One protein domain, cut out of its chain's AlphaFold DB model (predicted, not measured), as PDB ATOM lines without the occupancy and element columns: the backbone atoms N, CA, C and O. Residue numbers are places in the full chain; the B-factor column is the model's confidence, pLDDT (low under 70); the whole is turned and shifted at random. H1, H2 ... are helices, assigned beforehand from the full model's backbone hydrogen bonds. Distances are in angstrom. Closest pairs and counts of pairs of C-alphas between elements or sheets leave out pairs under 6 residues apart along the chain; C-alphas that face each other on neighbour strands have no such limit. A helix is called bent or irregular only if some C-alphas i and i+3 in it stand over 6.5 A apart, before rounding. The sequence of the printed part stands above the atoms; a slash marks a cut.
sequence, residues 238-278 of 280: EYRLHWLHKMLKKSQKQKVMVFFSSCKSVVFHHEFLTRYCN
ATOM      1  N   GLU A 238     131.349 101.081  80.670       91.88
ATOM      2  CA  GLU A 238     132.244 101.701  79.687       91.88
ATOM      3  C   GLU A 238     132.332 103.233  79.809       91.88
ATOM      4  O   GLU A 238     133.387 103.814  79.556       91.88
ATOM      5  N   TYR A 239     131.282 103.898  80.306       91.56
ATOM      6  CA  TYR A 239     131.253 105.357  80.464       91.56
ATOM      7  C   TYR A 239     131.709 105.845  81.843       91.56
ATOM      8  O   TYR A 239     131.819 107.058  82.046       91.56
ATOM      9  N   ARG A 240     132.000 104.952  82.799       90.44
ATOM     10  CA  ARG A 240     132.392 105.346  84.170       90.44
ATOM     11  C   ARG A 240     133.616 106.258  84.194       90.44
ATOM     12  O   ARG A 240     133.607 107.273  84.889       90.44
ATOM     13  N   LEU A 241     134.642 105.934  83.404       90.50
ATOM     14  CA  LEU A 241     135.867 106.736  83.322       90.50
ATOM     15  C   LEU A 241     135.599 108.116  82.706       90.50
ATOM     16  O   LEU A 241     136.094 109.127  83.203       90.50
ATOM     17  N   HIS A 242     134.763 108.168  81.666       90.00
ATOM     18  CA  HIS A 242     134.357 109.422  81.037       90.00
ATOM     19  C   HIS A 242     133.595 110.323  82.020       90.00
ATOM     20  O   HIS A 242     133.879 111.520  82.124       90.00
ATOM     21  N   TRP A 243     132.661 109.746  82.780       91.69
ATOM     22  CA  TRP A 243     131.920 110.457  83.819       91.69
ATOM     23  C   TRP A 243     132.830 110.987  84.920       91.69
ATOM     24  O   TRP A 243     132.726 112.165  85.269       91.69
ATOM     25  N   LEU A 244     133.752 110.160  85.416       91.69
ATOM     26  CA  LEU A 244     134.729 110.571  86.419       91.69
ATOM     27  C   LEU A 244     135.569 111.753  85.918       91.69
ATOM     28  O   LEU A 244     135.638 112.781  86.590       91.69
ATOM     29  N   HIS A 245     136.132 111.655  84.711       91.38
ATOM     30  CA  HIS A 245     136.900 112.739  84.097       91.38
ATOM     31  C   HIS A 245     136.075 114.034  83.989       91.38
ATOM     32  O   HIS A 245     136.535 115.107  84.383       91.38
ATOM     33  N   LYS A 246     134.820 113.942  83.528       90.81
ATOM     34  CA  LYS A 246     133.915 115.097  83.419       90.81
ATOM     35  C   LYS A 246     133.614 115.731  84.781       90.81
ATOM     36  O   LYS A 246     133.599 116.960  84.889       90.81
ATOM     37  N   MET A 247     133.389 114.920  85.816       89.88
ATOM     38  CA  MET A 247     133.144 115.400  87.180       89.88
ATOM     39  C   MET A 247     134.372 116.090  87.774       89.88
ATOM     40  O   MET A 247     134.241 117.181  88.334       89.88
ATOM     41  N   LEU A 248     135.555 115.496  87.609       91.69
ATOM     42  CA  LEU A 248     136.812 116.065  88.092       91.69
ATOM     43  C   LEU A 248     137.137 117.382  87.384       91.69
ATOM     44  O   LEU A 248     137.417 118.376  88.048       91.69
ATOM     45  N   LYS A 249     136.965 117.445  86.058       90.25
ATOM     46  CA  LYS A 249     137.168 118.678  85.283       90.25
ATOM     47  C   LYS A 249     136.250 119.817  85.742       90.25
ATOM     48  O   LYS A 249     136.674 120.966  85.813       90.25
ATOM     49  N   LYS A 250     134.998 119.512  86.103       89.56
ATOM     50  CA  LYS A 250     134.053 120.502  86.652       89.56
ATOM     51  C   LYS A 250     134.413 120.941  88.080       89.56
ATOM     52  O   LYS A 250     134.026 122.033  88.494       89.56
ATOM     53  N   SER A 251     135.150 120.112  88.813       88.38
ATOM     54  CA  SER A 251     135.434 120.282  90.242       88.38
ATOM     55  C   SER A 251     136.886 120.681  90.532       88.38
ATOM     56  O   SER A 251     137.289 120.643  91.686       88.38
ATOM     57  N   GLN A 252     137.661 121.120  89.529       83.56
ATOM     58  CA  GLN A 252     139.087 121.476  89.673       83.56
ATOM     59  C   GLN A 252     139.386 122.525  90.758       83.56
ATOM     60  O   GLN A 252     140.487 122.582  91.284       83.56
ATOM     61  N   LYS A 253     138.413 123.376  91.106       86.25
ATOM     62  CA  LYS A 253     138.568 124.395  92.162       86.25
ATOM     63  C   LYS A 253     138.173 123.896  93.557       86.25
ATOM     64  O   LYS A 253     138.072 124.696  94.484       86.25
ATOM     65  N   GLN A 254     137.882 122.607  93.706       87.69
ATOM     66  CA  GLN A 254     137.401 121.993  94.941       87.69
ATOM     67  C   GLN A 254     138.331 120.855  95.359       87.69
ATOM     68  O   GLN A 254     138.968 120.216  94.528       87.69
ATOM     69  N   LYS A 255     138.380 120.566  96.663       88.69
ATOM     70  CA  LYS A 255     139.031 119.349  97.154       88.69
ATOM     71  C   LYS A 255     138.092 118.172  96.914       88.69
ATOM     72  O   LYS A 255     136.993 118.150  97.465       88.69
ATOM     73  N   VAL A 256     138.528 117.211  96.107       90.19
ATOM     74  CA  VAL A 256     137.750 116.020  95.753       90.19
ATOM     75  C   VAL A 256     138.477 114.776  96.253       90.19
ATOM     76  O   VAL A 256     139.687 114.655  96.091       90.19
ATOM     77  N   MET A 257     137.732 113.847  96.851       92.00
ATOM     78  CA  MET A 257     138.223 112.517  97.208       92.00
ATOM     79  C   MET A 257     137.504 111.482  96.346       92.00
ATOM     80  O   MET A 257     136.276 111.495  96.258       92.00
ATOM     81  N   VAL A 258     138.269 110.598  95.705       91.56
ATOM     82  CA  VAL A 258     137.744 109.528  94.849       91.56
ATOM     83  C   VAL A 258     138.177 108.188  95.427       91.56
ATOM     84  O   VAL A 258     139.361 107.964  95.666       91.56
ATOM     85  N   PHE A 259     137.215 107.297  95.648       92.19
ATOM     86  CA  PHE A 259     137.462 105.967  96.195       92.19
ATOM     87  C   PHE A 259     137.481 104.925  95.079       92.19
ATOM     88  O   PHE A 259     136.586 104.886  94.235       92.19
ATOM     89  N   PHE A 260     138.482 104.049  95.112       91.50
ATOM     90  CA  PHE A 260     138.605 102.904  94.217       91.50
ATOM     91  C   PHE A 260     138.704 101.617  95.033       91.50
ATOM     92  O   PHE A 260     139.154 101.628  96.176       91.50
ATOM     93  N   SER A 261     138.321 100.494  94.433       85.31
ATOM     94  CA  SER A 261     138.280  99.195  95.114       85.31
ATOM     95  C   SER A 261     139.656  98.582  95.405       85.31
ATOM     96  O   SER A 261     139.743  97.639  96.184       85.31
ATOM     97  N   SER A 262     140.739  99.062  94.779       87.38
ATOM     98  CA  SER A 262     142.091  98.523  94.987       87.38
ATOM     99  C   SER A 262     143.195  99.539  94.703       87.38
ATOM    100  O   SER A 262     143.036 100.418  93.856       87.38
ATOM    101  N   CYS A 263     144.367  99.353  95.323       83.62
ATOM    102  CA  CYS A 263     145.546 100.194  95.080       83.62
ATOM    103  C   CYS A 263     145.990 100.182  93.610       83.62
ATOM    104  O   CYS A 263     146.383 101.216  93.081       83.62
ATOM    105  N   LYS A 264     145.877  99.039  92.915       88.44
ATOM    106  CA  LYS A 264     146.181  98.951  91.474       88.44
ATOM    107  C   LYS A 264     145.268  99.862  90.651       88.44
ATOM    108  O   LYS A 264     145.735 100.528  89.734       88.44
ATOM    109  N   SER A 265     143.982  99.916  91.004       92.25
ATOM    110  CA  SER A 265     143.022 100.813  90.362       92.25
ATOM    111  C   SER A 265     143.361 102.280  90.633       92.25
ATOM    112  O   SER A 265     143.334 103.074  89.697       92.25
ATOM    113  N   VAL A 266     143.756 102.626  91.864       92.94
ATOM    114  CA  VAL A 266     144.215 103.985  92.208       92.94
ATOM    115  C   VAL A 266     145.402 104.397  91.336       92.94
ATOM    116  O   VAL A 266     145.357 105.461  90.726       92.94
ATOM    117  N   VAL A 267     146.430 103.545  91.230       92.44
ATOM    118  CA  VAL A 267     147.628 103.828  90.421       92.44
ATOM    119  C   VAL A 267     147.258 104.046  88.955       92.44
ATOM    120  O   VAL A 267     147.641 105.064  88.384       92.44
ATOM    121  N   PHE A 268     146.466 103.143  88.370       94.19
ATOM    122  CA  PHE A 268     146.021 103.265  86.981       94.19
ATOM    123  C   PHE A 268     145.271 104.580  86.725       94.19
ATOM    124  O   PHE A 268     145.599 105.302  85.787       94.19
ATOM    125  N   HIS A 269     144.280 104.913  87.559       93.88
ATOM    126  CA  HIS A 269     143.465 106.113  87.350       93.88
ATOM    127  C   HIS A 269     144.258 107.397  87.593       93.88
ATOM    128  O   HIS A 269     144.076 108.353  86.847       93.88
ATOM    129  N   HIS A 270     145.147 107.417  88.588       91.62
ATOM    130  CA  HIS A 270     146.041 108.548  88.828       91.62
ATOM    131  C   HIS A 270     146.946 108.801  87.617       91.62
ATOM    132  O   HIS A 270     146.944 109.901  87.071       91.62
ATOM    133  N   GLU A 271     147.643 107.772  87.118       92.75
ATOM    134  CA  GLU A 271     148.487 107.931  85.928       92.75
ATOM    135  C   GLU A 271     147.677 108.354  84.698       92.75
ATOM    136  O   GLU A 271     148.108 109.242  83.961       92.75
ATOM    137  N   PHE A 272     146.501 107.755  84.486       92.25
ATOM    138  CA  PHE A 272     145.636 108.091  83.360       92.25
ATOM    139  C   PHE A 272     145.180 109.559  83.398       92.25
ATOM    140  O   PHE A 272     145.307 110.284  82.410       92.25
ATOM    141  N   LEU A 273     144.657 110.012  84.540       91.75
ATOM    142  CA  LEU A 273     144.077 111.348  84.678       91.75
ATOM    143  C   LEU A 273     145.152 112.443  84.646       91.75
ATOM    144  O   LEU A 273     144.963 113.453  83.967       91.75
ATOM    145  N   THR A 274     146.294 112.224  85.294       89.25
ATOM    146  CA  THR A 274     147.380 113.211  85.317       89.25
ATOM    147  C   THR A 274     148.113 113.267  83.977       89.25
ATOM    148  O   THR A 274     148.274 114.348  83.416       89.25
ATOM    149  N   ARG A 275     148.508 112.121  83.393       88.81
ATOM    150  CA  ARG A 275     149.320 112.120  82.157       88.81
ATOM    151  C   ARG A 275     148.525 112.371  80.880       88.81
ATOM    152  O   ARG A 275     149.079 112.931  79.941       88.81
ATOM    153  N   TYR A 276     147.273 111.915  80.810       87.38
ATOM    154  CA  TYR A 276     146.506 111.935  79.556       87.38
ATOM    155  C   TYR A 276     145.315 112.893  79.583       87.38
ATOM    156  O   TYR A 276     144.816 113.261  78.522       87.38
ATOM    157  N   CYS A 277     144.857 113.312  80.768       85.19
ATOM    158  CA  CYS A 277     143.730 114.238  80.901       85.19
ATOM    159  C   CYS A 277     144.124 115.628  81.431       85.19
ATOM    160  O   CYS A 277     143.255 116.499  81.495       85.19
ATOM    161  N   ASN A 278     145.404 115.854  81.767       81.94
ATOM    162  CA  ASN A 278     145.925 117.108  82.334       81.94
ATOM    163  C   ASN A 278     145.115 117.586  83.554       81.94
ATOM    164  O   ASN A 278     144.767 118.765  83.670       81.94
TER     165      ASN A 278
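What this domain is: This is residues 238 to 278 of the 280 residues of a protein of Leptidea sinapis (UniProt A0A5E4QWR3). Two helices of similar length, H2 and H1, cross at a steep angle and come near each other without firm packing, and a long link folds back from the end of H1 to the beginning of H2. Residues 250 to 255, of which 250 belongs to H1 and 251 to 255 to the link after it, stick out from the rest. The printed part has 41 residues with two named helices, in the order H1, H2, and no named strand; the class is all helix. The whole is compact, with a radius of gyration of the C-alphas of 10.2 A and spans of 26 by 21 by 19 A.

Where its parts are: H2, the longest helix by residues, holds residues 263 to 277 and measures 20.0 A from first to last C-alpha. C-alpha 263 is at (145.546, 100.194, 95.080) and C-alpha 277 at (143.730, 114.238, 80.901). H1 holds residues 238 to 250 and measures 20.1 A, from C-alpha 238 at (132.244, 101.701, 79.687). H1 is irregular: C-alphas 238 and 241 are 7.2 A apart, and its line is a rough one.

How they stand to each other: H2 and H1 are close but not clearly touching, with 2 pairs of C-alphas within 8 A. Their closest C-alphas, those of His 245 and Leu 273, are 7.3 A apart. Their lines stand at a steep tilt of 62 degrees, and they run the same way. Their centres are 12.7 A apart. In H2 every O i to N i+4 pair is within hydrogen-bond range; in H1 8 of 9 are.

The domain as a whole: The two C-alphas farthest apart, those of Glu 238 and Lys 253, are 26.7 A apart. The link from H1 to H2, residues 251 to 262, is long, with 12 residues. The printed part has no cut. Its mean pLDDT is 89.9, and no printed residue is under 70.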